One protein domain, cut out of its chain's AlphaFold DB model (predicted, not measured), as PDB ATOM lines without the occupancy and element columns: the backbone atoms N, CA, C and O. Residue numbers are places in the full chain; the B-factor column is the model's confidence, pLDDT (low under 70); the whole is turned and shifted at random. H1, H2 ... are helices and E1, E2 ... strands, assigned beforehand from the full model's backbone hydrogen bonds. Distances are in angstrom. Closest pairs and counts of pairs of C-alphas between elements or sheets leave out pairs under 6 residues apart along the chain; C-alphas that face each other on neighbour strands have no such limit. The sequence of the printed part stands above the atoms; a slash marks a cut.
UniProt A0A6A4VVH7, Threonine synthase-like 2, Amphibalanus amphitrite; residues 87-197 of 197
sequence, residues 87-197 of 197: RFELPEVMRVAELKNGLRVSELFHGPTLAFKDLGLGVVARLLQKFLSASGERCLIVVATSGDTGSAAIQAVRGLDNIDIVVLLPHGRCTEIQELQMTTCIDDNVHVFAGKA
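AT A GLANCE: This is residues 87 to 197 of the 197 residues of the protein "Threonine synthase-like 2" of Amphibalanus amphitrite (UniProt A0A6A4VVH7). A small parallel sheet, order E3, E4, E5, has H2 packed over one face, with H1 and H3 touching H2. The hairpin of E1 and E2 reaches away from this body along the longest axis. The printed part has 111 residues with three named helices and five named strands, in the order E1, E2, H1, E3, H2, E4, H3, E5, a mixed class. It is only just compact, close to loose, with a radius of gyration of the C-alphas of 15.7 A, and flat, spanning 52 by 39 by 18 A.

IN THESE COORDINATES: Find C-alpha 139 at (-2.372, -8.055, 21.341), where E3, residues 139 to 144, begins its 16.4 A. E4, 163 to 170, runs 23.0 A; E5, 190 to 195, 16.3 A, ends at (19.682, -13.066, 24.196). H2 is 148 to 157, 14.5 A; H1, 117 to 135, 26.9 A; H3, 176 to 183, 10.2 A. E1 is 95 to 98, 9.7 A; E2, 104 to 107, 9.5 A.

HOW THE PARTS SIT: Look across the sheet: N 141 and O 164, of E3 and E4, are 2.8 A apart, as are N 167 and O 191, of E4 and E5. H2, at a height of 9.0 A over the sheet, makes two layers, helix on sheet; its closest C-alphas to E4 are Gly 150 and Val 167, 6.2 A. E3, H2, E4 and E4, H3, E5 are strand-helix-strand units, parallel neighbours with a helix between, each crossover right-handed. H1 touches H2 with residues 117 to 125 alone, closest C-alphas Gly 122 and Ala 156, 4.8 A; H3 touches H2, closest C-alphas Ser 151 and Met 182, 5.1 A. H1 and H3 only graze the sheet and are apart. In the antiparallel hairpin E1 and E2, N 97 and O 105 are 2.8 A apart. Every O i to N i+4 pair is within hydrogen-bond range in H2 and H3, and 14 of 15 in H1.

THE WHOLE: The farthest C-alphas, Asn 101 and Gly 136, are 54.3 A apart. The printed part has no cut and no long link; residue 197, the chain's last, is under 70 in pLDDT.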
ATOM      1  N   ARG A  87      -3.942 -27.656  13.381       90.44
ATOM      2  CA  ARG A  87      -2.525 -27.841  13.016       90.44
ATOM      3  C   ARG A  87      -1.951 -29.201  13.443       90.44
ATOM      4  O   ARG A  87      -0.766 -29.435  13.236       90.44
ATOM      5  N   PHE A  88      -2.748 -30.068  14.064       93.31
ATOM      6  CA  PHE A  88      -2.324 -31.425  14.399       93.31
ATOM      7  C   PHE A  88      -2.363 -32.266  13.120       93.31
ATOM      8  O   PHE A  88      -3.374 -32.299  12.422       93.31
ATOM      9  N   GLU A  89      -1.257 -32.937  12.798       87.06
ATOM     10  CA  GLU A  89      -1.161 -33.762  11.583       87.06
ATOM     11  C   GLU A  89      -1.915 -35.090  11.718       87.06
ATOM     12  O   GLU A  89      -2.320 -35.700  10.726       87.06
ATOM     13  N   LEU A  90      -2.112 -35.546  12.956       84.62
ATOM     14  CA  LEU A  90      -2.843 -36.763  13.263       84.62
ATOM     15  C   LEU A  90      -4.296 -36.436  13.638       84.62
ATOM     16  O   LEU A  90      -4.528 -35.496  14.398       84.62
ATOM     17  N   PRO A  91      -5.280 -37.244  13.189       78.56
ATOM     18  CA  PRO A  91      -6.681 -37.067  13.584       78.56
ATOM     19  C   PRO A  91      -6.911 -37.174  15.098       78.56
ATOM     20  O   PRO A  91      -7.858 -36.611  15.640       78.56
ATOM     21  N   GLU A  92      -6.057 -37.933  15.784       81.69
ATOM     22  CA  GLU A  92      -6.137 -38.152  17.222       81.69
ATOM     23  C   GLU A  92      -5.328 -37.081  17.962       81.69
ATOM     24  O   GLU A  92      -4.099 -37.117  17.982       81.69
ATOM     25  N   VAL A  93      -6.034 -36.151  18.609       91.62
ATOM     26  CA  VAL A  93      -5.442 -35.082  19.435       91.62
ATOM     27  C   VAL A  93      -4.636 -35.649  20.612       91.62
ATOM     28  O   VAL A  93      -3.616 -35.092  21.014       91.62
ATOM     29  N   MET A  94      -5.092 -36.773  21.172       92.81
ATOM     30  CA  MET A  94      -4.490 -37.454  22.314       92.81
ATOM     31  C   MET A  94      -4.713 -38.958  22.184       92.81
ATOM     32  O   MET A  94      -5.792 -39.396  21.784       92.81
ATOM     33  N   ARG A  95      -3.689 -39.742  22.535       92.06
ATOM     34  CA  ARG A  95      -3.730 -41.210  22.526       92.06
ATOM     35  C   ARG A  95      -3.375 -41.759  23.895       92.06
ATOM     36  O   ARG A  95      -2.562 -41.176  24.606       92.06
ATOM     37  N   VAL A  96      -3.937 -42.910  24.249       94.62
ATOM     38  CA  VAL A  96      -3.506 -43.675  25.426       94.62
ATOM     39  C   VAL A  96      -2.872 -44.974  24.946       94.62
ATOM     40  O   VAL A  96      -3.574 -45.901  24.548       94.62
ATOM     41  N   ALA A  97      -1.544 -45.035  24.973       94.81
ATOM     42  CA  ALA A  97      -0.787 -46.227  24.622       94.81
ATOM     43  C   ALA A  97      -0.776 -47.214  25.794       94.81
ATOM     44  O   ALA A  97      -0.506 -46.837  26.937       94.81
ATOM     45  N   GLU A  98      -1.039 -48.489  25.516       97.00
ATOM     46  CA  GLU A  98      -0.909 -49.565  26.497       97.00
ATOM     47  C   GLU A  98       0.435 -50.279  26.324       97.00
ATOM     48  O   GLU A  98       0.793 -50.745  25.243       97.00
ATOM     49  N   LEU A  99       1.197 -50.343  27.411       96.00
ATOM     50  CA  LEU A  99       2.498 -50.989  27.507       96.00
ATOM     51  C   LEU A  99       2.389 -52.281  28.332       96.00
ATOM     52  O   LEU A  99       1.334 -52.656  28.848       96.00
ATOM     53  N   LYS A 100       3.514 -52.990  28.474       95.19
ATOM     54  CA  LYS A 100       3.577 -54.229  29.261       95.19
ATOM     55  C   LYS A 100       3.103 -54.003  30.702       95.19
ATOM     56  O   LYS A 100       3.329 -52.946  31.287       95.19
ATOM     57  N   ASN A 101       2.514 -55.046  31.288       95.31
ATOM     58  CA  ASN A 101       2.032 -55.078  32.675       95.31
ATOM     59  C   ASN A 101       0.909 -54.065  32.983       95.31
ATOM     60  O   ASN A 101       0.765 -53.643  34.127       95.31
ATOM     61  N   GLY A 102       0.123 -53.668  31.976       94.88
ATOM     62  CA  GLY A 102      -1.010 -52.753  32.152       94.88
ATOM     63  C   GLY A 102      -0.612 -51.293  32.389       94.88
ATOM     64  O   GLY A 102      -1.460 -50.483  32.763       94.88
ATOM     65  N   LEU A 103       0.662 -50.937  32.180       97.56
ATOM     66  CA  LEU A 103       1.100 -49.545  32.195       97.56
ATOM     67  C   LEU A 103       0.471 -48.811  31.007       97.56
ATOM     68  O   LEU A 103       0.610 -49.247  29.870       97.56
ATOM     69  N   ARG A 104      -0.187 -47.681  31.261       97.62
ATOM     70  CA  ARG A 104      -0.778 -46.834  30.219       97.62
ATOM     71  C   ARG A 104      -0.079 -45.485  30.171       97.62
ATOM     72  O   ARG A 104       0.200 -44.900  31.215       97.62
ATOM     73  N   VAL A 105       0.183 -44.992  28.967       96.94
ATOM     74  CA  VAL A 105       0.850 -43.711  28.715       96.94
ATOM     75  C   VAL A 105      -0.083 -42.820  27.912       96.94
ATOM     76  O   VAL A 105      -0.516 -43.192  26.829       96.94
ATOM     77  N   SER A 106      -0.384 -41.639  28.445       96.25
ATOM     78  CA  SER A 106      -1.105 -40.603  27.710       96.25
ATOM     79  C   SER A 106      -0.125 -39.836  26.829       96.25
ATOM     80  O   SER A 106       0.685 -39.054  27.322       96.25
ATOM     81  N   GLU A 107      -0.205 -40.048  25.525       96.25
ATOM     82  CA  GLU A 107       0.594 -39.347  24.532       96.25
ATOM     83  C   GLU A 107      -0.053 -37.995  24.220       96.25
ATOM     84  O   GLU A 107      -1.127 -37.918  23.621       96.25
ATOM     85  N   LEU A 108       0.604 -36.922  24.665       96.06
ATOM     86  CA  LEU A 108       0.153 -35.532  24.518       96.06
ATOM     87  C   LEU A 108       1.041 -34.734  23.549       96.06
ATOM     88  O   LEU A 108       1.051 -33.512  23.576       96.06
ATOM     89  N   PHE A 109       1.844 -35.421  22.741       94.81
ATOM     90  CA  PHE A 109       2.896 -34.837  21.903       94.81
ATOM     91  C   PHE A 109       2.596 -34.969  20.403       94.81
ATOM     92  O   PHE A 109       3.502 -34.900  19.583       94.81
ATOM     93  N   HIS A 110       1.332 -35.170  20.027       95.12
ATOM     94  CA  HIS A 110       0.914 -35.291  18.620       95.12
ATOM     95  C   HIS A 110       0.654 -33.933  17.944       95.12
ATOM     96  O   HIS A 110       0.231 -33.881  16.791       95.12
ATOM     97  N   GLY A 111       0.885 -32.838  18.673       95.00
ATOM     98  CA  GLY A 111       0.796 -31.470  18.171       95.00
ATOM     99  C   GLY A 111       2.043 -31.022  17.397       95.00
ATOM    100  O   GLY A 111       3.053 -31.731  17.362       95.00
ATOM    101  N   PRO A 112       1.989 -29.830  16.779       94.94
ATOM    102  CA  PRO A 112       3.015 -29.339  15.857       94.94
ATOM    103  C   PRO A 112       4.394 -29.136  16.493       94.94
ATOM    104  O   PRO A 112       5.387 -29.069  15.768       94.94
ATOM    105  N   THR A 113       4.489 -29.026  17.823       95.88
ATOM    106  CA  THR A 113       5.781 -28.859  18.506       95.88
ATOM    107  C   THR A 113       6.206 -30.082  19.292       95.88
ATOM    108  O   THR A 113       7.219 -30.027  19.987       95.88
ATOM    109  N   LEU A 114       5.461 -31.184  19.187       94.81
ATOM    110  CA  LEU A 114       5.736 -32.435  19.890       94.81
ATOM    111  C   LEU A 114       5.715 -32.289  21.421       94.81
ATOM    112  O   LEU A 114       6.392 -33.024  22.143       94.81
ATOM    113  N   ALA A 115       4.935 -31.333  21.937       95.19
ATOM    114  CA  ALA A 115       4.852 -31.049  23.364       95.19
ATOM    115  C   ALA A 115       3.402 -30.836  23.805       95.19
ATOM    116  O   ALA A 115       2.604 -30.211  23.118       95.19
ATOM    117  N   PHE A 116       3.082 -31.255  25.031       96.12
ATOM    118  CA  PHE A 116       1.727 -31.138  25.591       96.12
ATOM    119  C   PHE A 116       1.182 -29.703  25.652       96.12
ATOM    120  O   PHE A 116      -0.025 -29.506  25.782       96.12
ATOM    121  N   LYS A 117       2.061 -28.695  25.569       96.31
ATOM    122  CA  LYS A 117       1.687 -27.275  25.585       96.31
ATOM    123  C   LYS A 117       0.829 -26.892  24.380       96.31
ATOM    124  O   LYS A 117       0.013 -25.983  24.516       96.31
ATOM    125  N   ASP A 118       0.943 -27.625  23.271       96.56
ATOM    126  CA  ASP A 118       0.118 -27.443  22.072       96.56
ATOM    127  C   ASP A 118      -1.382 -27.541  22.387       96.56
ATOM    128  O   ASP A 118      -2.183 -26.779  21.848       96.56
ATOM    129  N   LEU A 119      -1.764 -28.426  23.319       96.25
ATOM    130  CA  LEU A 119      -3.163 -28.645  23.696       96.25
ATOM    131  C   LEU A 119      -3.789 -27.419  24.364       96.25
ATOM    132  O   LEU A 119      -4.938 -27.085  24.096       96.25
ATOM    133  N   GLY A 120      -3.040 -26.757  25.248       95.88
ATOM    134  CA  GLY A 120      -3.521 -25.583  25.972       95.88
ATOM    135  C   GLY A 120      -3.381 -24.303  25.154       95.88
ATOM    136  O   GLY A 120      -4.338 -23.543  25.022       95.88
ATOM    137  N   LEU A 121      -2.196 -24.071  24.582       96.19
ATOM    138  CA  LEU A 121      -1.896 -22.825  23.877       96.19
ATOM    139  C   LEU A 121      -2.693 -22.684  22.579       96.19
ATOM    140  O   LEU A 121      -3.112 -21.572  22.267       96.19
ATOM    141  N   GLY A 122      -2.995 -23.785  21.880       95.50
ATOM    142  CA  GLY A 122      -3.896 -23.759  20.724       95.50
ATOM    143  C   GLY A 122      -5.290 -23.231  21.081       95.50
ATOM    144  O   GLY A 122      -5.820 -22.364  20.388       95.50
ATOM    145  N   VAL A 123      -5.855 -23.678  22.208       97.25
ATOM    146  CA  VAL A 123      -7.166 -23.213  22.698       97.25
ATOM    147  C   VAL A 123      -7.104 -21.748  23.135       97.25
ATOM    148  O   VAL A 123      -7.964 -20.954  22.752       97.25
ATOM    149  N   VAL A 124      -6.070 -21.365  23.892       95.75
ATOM    150  CA  VAL A 124      -5.872 -19.977  24.348       95.75
ATOM    151  C   VAL A 124      -5.750 -19.016  23.166       95.75
ATOM    152  O   VAL A 124      -6.427 -17.991  23.151       95.75
ATOM    153  N   ALA A 125      -4.962 -19.357  22.143       95.25
ATOM    154  CA  ALA A 125      -4.805 -18.522  20.954       95.25
ATOM    155  C   ALA A 125      -6.134 -18.296  20.223       95.25
ATOM    156  O   ALA A 125      -6.440 -17.169  19.834       95.25
ATOM    157  N   ARG A 126      -6.970 -19.336  20.089       95.69
ATOM    158  CA  ARG A 126      -8.303 -19.198  19.482       95.69
ATOM    159  C   ARG A 126      -9.248 -18.343  20.323       95.69
ATOM    160  O   ARG A 126     -10.021 -17.571  19.756       95.69
ATOM    161  N   LEU A 127      -9.186 -18.450  21.651       96.62
ATOM    162  CA  LEU A 127      -9.975 -17.608  22.556       96.62
ATOM    163  C   LEU A 127      -9.564 -16.136  22.434       96.62
ATOM    164  O   LEU A 127     -10.428 -15.283  22.230       96.62
ATOM    165  N   LEU A 128      -8.258 -15.850  22.481       95.31
ATOM    166  CA  LEU A 128      -7.721 -14.500  22.282       95.31
ATOM    167  C   LEU A 128      -8.156 -13.943  20.926       95.31
ATOM    168  O   LEU A 128      -8.740 -12.863  20.872       95.31
ATOM    169  N   GLN A 129      -7.966 -14.714  19.850       94.69
ATOM    170  CA  GLN A 129      -8.388 -14.328  18.505       94.69
ATOM    171  C   GLN A 129      -9.881 -13.979  18.467       94.69
ATOM    172  O   GLN A 129     -10.248 -12.947  17.908       94.69
ATOM    173  N   LYS A 130     -10.748 -14.802  19.074       95.50
ATOM    174  CA  LYS A 130     -12.201 -14.579  19.074       95.50
ATOM    175  C   LYS A 130     -12.573 -13.256  19.740       95.50
ATOM    176  O   LYS A 130     -13.364 -12.501  19.176       95.50
ATOM    177  N   PHE A 131     -12.005 -12.970  20.912       95.44
ATOM    178  CA  PHE A 131     -12.304 -11.738  21.644       95.44
ATOM    179  C   PHE A 131     -11.704 -10.496  20.980       95.44
ATOM    180  O   PHE A 131     -12.410  -9.498  20.857       95.44
ATOM    181  N   LEU A 132     -10.457 -10.570  20.506       95.38
ATOM    182  CA  LEU A 132      -9.777  -9.465  19.825       95.38
ATOM    183  C   LEU A 132     -10.447  -9.121  18.489       95.38
ATOM    184  O   LEU A 132     -10.651  -7.952  18.180       95.38
ATOM    185  N   SER A 133     -10.860 -10.125  17.705       94.62
ATOM    186  CA  SER A 133     -11.586  -9.886  16.449       94.62
ATOM    187  C   SER A 133     -12.947  -9.229  16.682       94.62
ATOM    188  O   SER A 133     -13.395  -8.445  15.850       94.62
ATOM    189  N   ALA A 134     -13.609  -9.528  17.804       93.44
ATOM    190  CA  ALA A 134     -14.889  -8.917  18.152       93.44
ATOM    191  C   ALA A 134     -14.748  -7.458  18.623       93.44
ATOM    192  O   ALA A 134     -15.646  -6.658  18.370       93.44
ATOM    193  N   SER A 135     -13.648  -7.106  19.297       93.31
ATOM    194  CA  SER A 135     -13.383  -5.729  19.741       93.31
ATOM    195  C   SER A 135     -12.625  -4.877  18.719       93.31
ATOM    196  O   SER A 135     -12.635  -3.653  18.832       93.31
ATOM    197  N   GLY A 136     -11.992  -5.494  17.716       95.00
ATOM    198  CA  GLY A 136     -11.093  -4.813  16.779       95.00
ATOM    199  C   GLY A 136      -9.736  -4.447  17.395       95.00
ATOM    200  O   GLY A 136      -9.009  -3.624  16.840       95.00
ATOM    201  N   GLU A 137      -9.401  -5.033  18.545       94.62
ATOM    202  CA  GLU A 137      -8.150  -4.795  19.263       94.62
ATOM    203  C   GLU A 137      -7.027  -5.713  18.756       94.62
ATOM    204  O   GLU A 137      -7.257  -6.706  18.060       94.62
ATOM    205  N   ARG A 138      -5.789  -5.379  19.129       94.81
ATOM    206  CA  ARG A 138      -4.591  -6.183  18.861       94.81
ATOM    207  C   ARG A 138      -3.877  -6.505  20.166       94.81
ATOM    208  O   ARG A 138      -3.910  -5.697  21.090       94.81
ATOM    209  N   CYS A 139      -3.188  -7.638  20.204       93.06
ATOM    210  CA  CYS A 139      -2.372  -8.055  21.341       93.06
ATOM    211  C   CYS A 139      -0.930  -8.323  20.894       93.06
ATOM    212  O   CYS A 139      -0.705  -8.910  19.837       93.06
ATOM    213  N   LEU A 140       0.037  -7.914  21.715       95.06
ATOM    214  CA  LEU A 140       1.429  -8.332  21.593       95.06
ATOM    215  C   LEU A 140       1.750  -9.294  22.736       95.06
ATOM    216  O   LEU A 140       1.792  -8.901  23.901       95.06
ATOM    217  N   ILE A 141       2.032 -10.544  22.393       94.44
ATOM    218  CA  ILE A 141       2.467 -11.563  23.341       94.44
ATOM    219  C   ILE A 141       3.988 -11.489  23.479       94.44
ATOM    220  O   ILE A 141       4.711 -11.614  22.495       94.44
ATOM    221  N   VAL A 142       4.491 -11.337  24.704       94.12
ATOM    222  CA  VAL A 142       5.932 -11.387  24.997       94.12
ATOM    223  C   VAL A 142       6.225 -12.606  25.864       94.12
ATOM    224  O   VAL A 142       5.715 -12.717  26.976       94.12
ATOM    225  N   VAL A 143       7.055 -13.523  25.366       92.62
ATOM    226  CA  VAL A 143       7.377 -14.789  26.044       92.62
ATOM    227  C   VAL A 143       8.884 -14.936  26.184       92.62
ATOM    228  O   VAL A 143       9.607 -14.959  25.195       92.62
ATOM    229  N   ALA A 144       9.361 -15.113  27.415       92.81
ATOM    230  CA  ALA A 144      10.692 -15.651  27.672       92.81
ATOM    231  C   ALA A 144      10.589 -17.171  27.855       92.81
ATOM    232  O   ALA A 144       9.736 -17.656  28.599       92.81
ATOM    233  N   THR A 145      11.443 -17.934  27.176       92.12
ATOM    234  CA  THR A 145      11.377 -19.403  27.179       92.12
ATOM    235  C   THR A 145      12.758 -20.029  27.301       92.12
ATOM    236  O   THR A 145      13.754 -19.417  26.941       92.12
ATOM    237  N   SER A 146      12.815 -21.283  27.743       86.62
ATOM    238  CA  SER A 146      14.004 -22.140  27.668       86.62
ATOM    239  C   SER A 146      13.833 -23.304  26.679       86.62
ATOM    240  O   SER A 146      14.512 -24.319  26.809       86.62
ATOM    241  N   GLY A 147      12.873 -23.205  25.752       88.00
ATOM    242  CA  GLY A 147      12.582 -24.227  24.742       88.00
ATOM    243  C   GLY A 147      11.093 -24.295  24.395       88.00
ATOM    244  O   GLY A 147      10.524 -23.307  23.928       88.00
ATOM    245  N   ASP A 148      10.457 -25.438  24.678       92.38
ATOM    246  CA  ASP A 148       9.140 -25.843  24.141       92.38
ATOM    247  C   ASP A 148       8.009 -24.815  24.270       92.38
ATOM    248  O   ASP A 148       7.144 -24.747  23.402       92.38
ATOM    249  N   THR A 149       7.960 -24.029  25.355       94.31
ATOM    250  CA  THR A 149       6.883 -23.037  25.546       94.31
ATOM    251  C   THR A 149       6.878 -21.991  24.437       94.31
ATOM    252  O   THR A 149       5.806 -21.572  24.013       94.31
ATOM    253  N   GLY A 150       8.057 -21.594  23.948       95.88
ATOM    254  CA  GLY A 150       8.170 -20.616  22.867       95.88
ATOM    255  C   GLY A 150       7.721 -21.204  21.542       95.88
ATOM    256  O   GLY A 150       6.904 -20.592  20.863       95.88
ATOM    257  N   SER A 151       8.171 -22.424  21.227       96.69
ATOM    258  CA  SER A 151       7.712 -23.170  20.052       96.69
ATOM    259  C   SER A 151       6.187 -23.267  20.022       96.69
ATOM    260  O   SER A 151       5.565 -22.893  19.027       96.69
ATOM    261  N   ALA A 152       5.575 -23.737  21.115       97.31
ATOM    262  CA  ALA A 152       4.133 -23.958  21.182       97.31
ATOM    263  C   ALA A 152       3.348 -22.637  21.118       97.31
ATOM    264  O   ALA A 152       2.327 -22.559  20.439       97.31
ATOM    265  N   ALA A 153       3.847 -21.569  21.757       97.19
ATOM    266  CA  ALA A 153       3.238 -20.242  21.667       97.19
ATOM    267  C   ALA A 153       3.290 -19.685  20.236       97.19
ATOM    268  O   ALA A 153       2.270 -19.213  19.740       97.19
ATOM    269  N   ILE A 154       4.434 -19.807  19.549       97.62
ATOM    270  CA  ILE A 154       4.584 -19.409  18.141       97.62
ATOM    271  C   ILE A 154       3.602 -20.181  17.260       97.62
ATOM    272  O   ILE A 154       2.843 -19.568  16.514       97.62
ATOM    273  N   GLN A 155       3.569 -21.517  17.349       97.25
ATOM    274  CA  GLN A 155       2.674 -22.315  16.503       97.25
ATOM    275  C   GLN A 155       1.193 -22.022  16.768       97.25
ATOM    276  O   GLN A 155       0.384 -22.099  15.840       97.25
ATOM    277  N   ALA A 156       0.838 -21.658  18.002       96.62
ATOM    278  CA  ALA A 156      -0.530 -21.308  18.356       96.62
ATOM    279  C   ALA A 156      -0.999 -19.993  17.704       96.62
ATOM    280  O   ALA A 156      -2.169 -19.901  17.334       96.62
ATOM    281  N   VAL A 157      -0.111 -19.002  17.533       96.88
ATOM    282  CA  VAL A 157      -0.497 -17.645  17.087       96.88
ATOM    283  C   VAL A 157       0.052 -17.214  15.727       96.88
ATOM    284  O   VAL A 157      -0.365 -16.179  15.213       96.88
ATOM    285  N   ARG A 158       0.964 -17.970  15.106       97.00
ATOM    286  CA  ARG A 158       1.502 -17.626  13.780       97.00
ATOM    287  C   ARG A 158       0.387 -17.478  12.734       97.00
ATOM    288  O   ARG A 158      -0.519 -18.319  12.649       97.00
ATOM    289  N   GLY A 159       0.467 -16.406  11.951       95.44
ATOM    290  CA  GLY A 159      -0.505 -16.057  10.916       95.44
ATOM    291  C   GLY A 159      -1.843 -15.515  11.435       95.44
ATOM    292  O   GLY A 159      -2.795 -15.445  10.665       95.44
ATOM    293  N   LEU A 160      -1.956 -15.171  12.725       95.06
ATOM    294  CA  LEU A 160      -3.137 -14.497  13.266       95.06
ATOM    295  C   LEU A 160      -2.997 -12.980  13.116       95.06
ATOM    296  O   LEU A 160      -2.088 -12.378  13.681       95.06
ATOM    297  N   ASP A 161      -3.935 -12.353  12.407       91.94
ATOM    298  CA  ASP A 161      -3.827 -10.937  12.029       91.94
ATOM    299  C   ASP A 161      -3.774  -9.971  13.214       91.94
ATOM    300  O   ASP A 161      -3.188  -8.901  13.097       91.94
ATOM    301  N   ASN A 162      -4.404 -10.306  14.340       94.69
ATOM    302  CA  ASN A 162      -4.573  -9.438  15.509       94.69
ATOM    303  C   ASN A 162      -3.642  -9.775  16.682       94.69
ATOM    304  O   ASN A 162      -3.786  -9.184  17.755       94.69
ATOM    305  N   ILE A 163      -2.707 -10.708  16.494       97.00
ATOM    306  CA  ILE A 163      -1.777 -11.133  17.539       97.00
ATOM    307  C   ILE A 163      -0.365 -11.144  16.971       97.00
ATOM    308  O   ILE A 163      -0.072 -11.908  16.057       97.00
ATOM    309  N   ASP A 164       0.514 -10.343  17.557       97.94
ATOM    310  CA  ASP A 164       1.955 -10.410  17.328       97.94
ATOM    311  C   ASP A 164       2.611 -11.171  18.487       97.94
ATOM    312  O   ASP A 164       2.134 -11.115  19.626       97.94
ATOM    313  N   ILE A 165       3.711 -11.881  18.228       97.94
ATOM    314  CA  ILE A 165       4.476 -12.572  19.272       97.94
ATOM    315  C   ILE A 165       5.964 -12.240  19.210       97.94
ATOM    316  O   ILE A 165       6.610 -12.339  18.172       97.94
ATOM    317  N   VAL A 166       6.518 -11.902  20.373       97.62
ATOM    318  CA  VAL A 166       7.948 -11.733  20.615       97.62
ATOM    319  C   VAL A 166       8.422 -12.835  21.556       97.62
ATOM    320  O   VAL A 166       8.018 -12.891  22.719       97.62
ATOM    321  N   VAL A 167       9.310 -13.697  21.066       96.38
ATOM    322  CA  VAL A 167       9.939 -14.758  21.859       96.38
ATOM    323  C   VAL A 167      11.388 -14.404  22.160       96.38
ATOM    324  O   VAL A 167      12.195 -14.193  21.256       96.38
ATOM    325  N   LEU A 168      11.721 -14.374  23.448       95.12
ATOM    326  CA  LEU A 168      13.072 -14.206  23.965       95.12
ATOM    327  C   LEU A 168      13.622 -15.583  24.350       95.12
ATOM    328  O   LEU A 168      13.132 -16.200  25.303       95.12
ATOM    329  N   LEU A 169      14.641 -16.063  23.630       92.00
ATOM    330  CA  LEU A 169      15.342 -17.302  23.978       92.00
ATOM    331  C   LEU A 169      16.772 -17.030  24.486       92.00
ATOM    332  O   LEU A 169      17.467 -16.161  23.957       92.00
ATOM    333  N   PRO A 170      17.251 -17.771  25.495       90.31
ATOM    334  CA  PRO A 170      18.646 -17.759  25.903       90.31
ATOM    335  C   PRO A 170      19.487 -18.563  24.903       90.31
ATOM    336  O   PRO A 170      19.325 -19.780  24.775       90.31
ATOM    337  N   HIS A 171      20.399 -17.887  24.201       85.56
ATOM    338  CA  HIS A 171      21.233 -18.499  23.164       85.56
ATOM    339  C   HIS A 171      22.038 -19.696  23.704       85.56
ATOM    340  O   HIS A 171      22.714 -19.589  24.734       85.56
ATOM    341  N   GLY A 172      21.976 -20.836  23.008       85.38
ATOM    342  CA  GLY A 172      22.699 -22.061  23.370       85.38
ATOM    343  C   GLY A 172      22.199 -22.765  24.639       85.38
ATOM    344  O   GLY A 172      22.902 -23.613  25.189       85.38
ATOM    345  N   ARG A 173      21.015 -22.402  25.148       89.69
ATOM    346  CA  ARG A 173      20.398 -23.023  26.336       89.69
ATOM    347  C   ARG A 173      19.148 -23.849  26.019       89.69
ATOM    348  O   ARG A 173      18.564 -24.412  26.940       89.69
ATOM    349  N   CYS A 174      18.765 -23.931  24.748       90.25
ATOM    350  CA  CYS A 174      17.707 -24.807  24.248       90.25
ATOM    351  C   CYS A 174      18.335 -25.949  23.434       90.25
ATOM    352  O   CYS A 174      19.481 -25.846  22.994       90.25
ATOM    353  N   THR A 175      17.599 -27.040  23.224       93.38
ATOM    354  CA  THR A 175      18.020 -28.050  22.239       93.38
ATOM    355  C   THR A 175      17.924 -27.479  20.823       93.38
ATOM    356  O   THR A 175      17.114 -26.588  20.565       93.38
ATOM    357  N   GLU A 176      18.703 -28.028  19.890       94.31
ATOM    358  CA  GLU A 176      18.689 -27.600  18.484       94.31
ATOM    359  C   GLU A 176      17.284 -27.691  17.864       94.31
ATOM    360  O   GLU A 176      16.843 -26.763  17.197       94.31
ATOM    361  N   ILE A 177      16.532 -28.759  18.159       94.81
ATOM    362  CA  ILE A 177      15.158 -28.935  17.657       94.81
ATOM    363  C   ILE A 177      14.240 -27.812  18.158       94.81
ATOM    364  O   ILE A 177      13.477 -27.252  17.375       94.81
ATOM    365  N   GLN A 178      14.317 -27.460  19.444       94.75
ATOM    366  CA  GLN A 178      13.503 -26.384  20.018       94.75
ATOM    367  C   GLN A 178      13.873 -25.021  19.429       94.75
ATOM    368  O   GLN A 178      12.995 -24.221  19.121       94.75
ATOM    369  N   GLU A 179      15.169 -24.750  19.262       94.69
ATOM    370  CA  GLU A 179      15.635 -23.502  18.660       94.69
ATOM    371  C   GLU A 179      15.184 -23.384  17.200       94.69
ATOM    372  O   GLU A 179      14.671 -22.336  16.808       94.69
ATOM    373  N   LEU A 180      15.276 -24.465  16.418       95.25
ATOM    374  CA  LEU A 180      14.789 -24.502  15.037       95.25
ATOM    375  C   LEU A 180      13.272 -24.294  14.965       95.25
ATOM    376  O   LEU A 180      12.824 -23.440  14.209       95.25
ATOM    377  N   GLN A 181      12.480 -24.979  15.799       95.69
ATOM    378  CA  GLN A 181      11.020 -24.791  15.846       95.69
ATOM    379  C   GLN A 181      10.598 -23.328  16.056       95.69
ATOM    380  O   GLN A 181       9.535 -22.928  15.574       95.69
ATOM    381  N   MET A 182      11.409 -22.539  16.768       95.69
ATOM    382  CA  MET A 182      11.175 -21.108  16.954       95.69
ATOM    383  C   MET A 182      11.738 -20.278  15.792       95.69
ATOM    384  O   MET A 182      11.025 -19.470  15.206       95.69
ATOM    385  N   THR A 183      13.010 -20.471  15.443       94.88
ATOM    386  CA  THR A 183      13.764 -19.585  14.533       94.88
ATOM    387  C   THR A 183      13.480 -19.806  13.047       94.88
ATOM    388  O   THR A 183      13.773 -18.922  12.245       94.88
ATOM    389  N   THR A 184      12.891 -20.940  12.654       96.12
ATOM    390  CA  THR A 184      12.521 -21.208  11.250       96.12
ATOM    391  C   THR A 184      11.086 -20.799  10.908       96.12
ATOM    392  O   THR A 184      10.645 -21.001   9.777       96.12
ATOM    393  N   CYS A 185      10.324 -20.266  11.866       95.69
ATOM    394  CA  CYS A 185       9.003 -19.704  11.606       95.69
ATOM    395  C   CYS A 185       9.156 -18.303  10.999       95.69
ATOM    396  O   CYS A 185       9.646 -17.399  11.666       95.69
ATOM    397  N   ILE A 186       8.753 -18.140   9.738       95.44
ATOM    398  CA  ILE A 186       8.958 -16.907   8.957       95.44
ATOM    399  C   ILE A 186       7.691 -16.051   8.802       95.44
ATOM    400  O   ILE A 186       7.698 -15.110   8.016       95.44
ATOM    401  N   ASP A 187       6.597 -16.398   9.484       98.06
ATOM    402  CA  ASP A 187       5.358 -15.612   9.466       98.06
ATOM    403  C   ASP A 187       5.600 -14.196  10.010       98.06
ATOM    404  O   ASP A 187       6.275 -14.025  11.026       98.06
ATOM    405  N   ASP A 188       5.000 -13.193   9.365       97.62
ATOM    406  CA  ASP A 188       5.268 -11.772   9.630       97.62
ATOM    407  C   ASP A 188       4.998 -11.345  11.083       97.62
ATOM    408  O   ASP A 188       5.656 -10.438  11.590       97.62
ATOM    409  N   ASN A 189       4.053 -12.006  11.761       98.00
ATOM    410  CA  ASN A 189       3.659 -11.708  13.140       98.00
ATOM    411  C   ASN A 189       4.529 -12.409  14.205       98.00
ATOM    412  O   ASN A 189       4.208 -12.364  15.395       98.00
ATOM    413  N   VAL A 190       5.598 -13.102  13.795       98.31
ATOM    414  CA  VAL A 190       6.494 -13.853  14.681       98.31
ATOM    415  C   VAL A 190       7.864 -13.189  14.734       98.31
ATOM    416  O   VAL A 190       8.553 -13.024  13.728       98.31
ATOM    417  N   HIS A 191       8.300 -12.848  15.943       97.69
ATOM    418  CA  HIS A 191       9.583 -12.202  16.186       97.69
ATOM    419  C   HIS A 191      10.372 -12.979  17.235       97.69
ATOM    420  O   HIS A 191       9.942 -13.133  18.376       97.69
ATOM    421  N   VAL A 192      11.553 -13.465  16.864       96.38
ATOM    422  CA  VAL A 192      12.384 -14.297  17.739       96.38
ATOM    423  C   VAL A 192      13.717 -13.605  17.987       96.38
ATOM    424  O   VAL A 192      14.447 -13.288  17.050       96.38
ATOM    425  N   PHE A 193      14.046 -13.383  19.261       94.81
ATOM    426  CA  PHE A 193      15.284 -12.738  19.687       94.81
ATOM    427  C   PHE A 193      16.081 -13.661  20.602       94.81
ATOM    428  O   PHE A 193      15.617 -14.070  21.669       94.81
ATOM    429  N   ALA A 194      17.319 -13.945  20.205       89.31
ATOM    430  CA  ALA A 194      18.260 -14.687  21.025       89.31
ATOM    431  C   ALA A 194      19.079 -13.725  21.901       89.31
ATOM    432  O   ALA A 194      19.869 -12.920  21.403       89.31
ATOM    433  N   GLY A 195      18.886 -13.802  23.217       81.19
ATOM    434  CA  GLY A 195      19.682 -13.066  24.196       81.19
ATOM    435  C   GLY A 195      21.040 -13.732  24.431       81.19
ATOM    436  O   GLY A 195      21.146 -14.961  24.429       81.19
ATOM    437  N   LYS A 196      22.081 -12.925  24.677       73.50
ATOM    438  CA  LYS A 196      23.349 -13.437  25.219       73.50
ATOM    439  C   LYS A 196      23.102 -13.916  26.651       73.50
ATOM    440  O   LYS A 196      22.573 -13.151  27.454       73.50
ATOM    441  N   ALA A 197      23.447 -15.174  26.922       59.25
ATOM    442  CA  ALA A 197      23.430 -15.747  28.265       59.25
ATOM    443  C   ALA A 197      24.544 -15.170  29.148       59.25
ATOM    444  O   ALA A 197      25.589 -14.761  28.587       59.25
TER     445      ALA A 197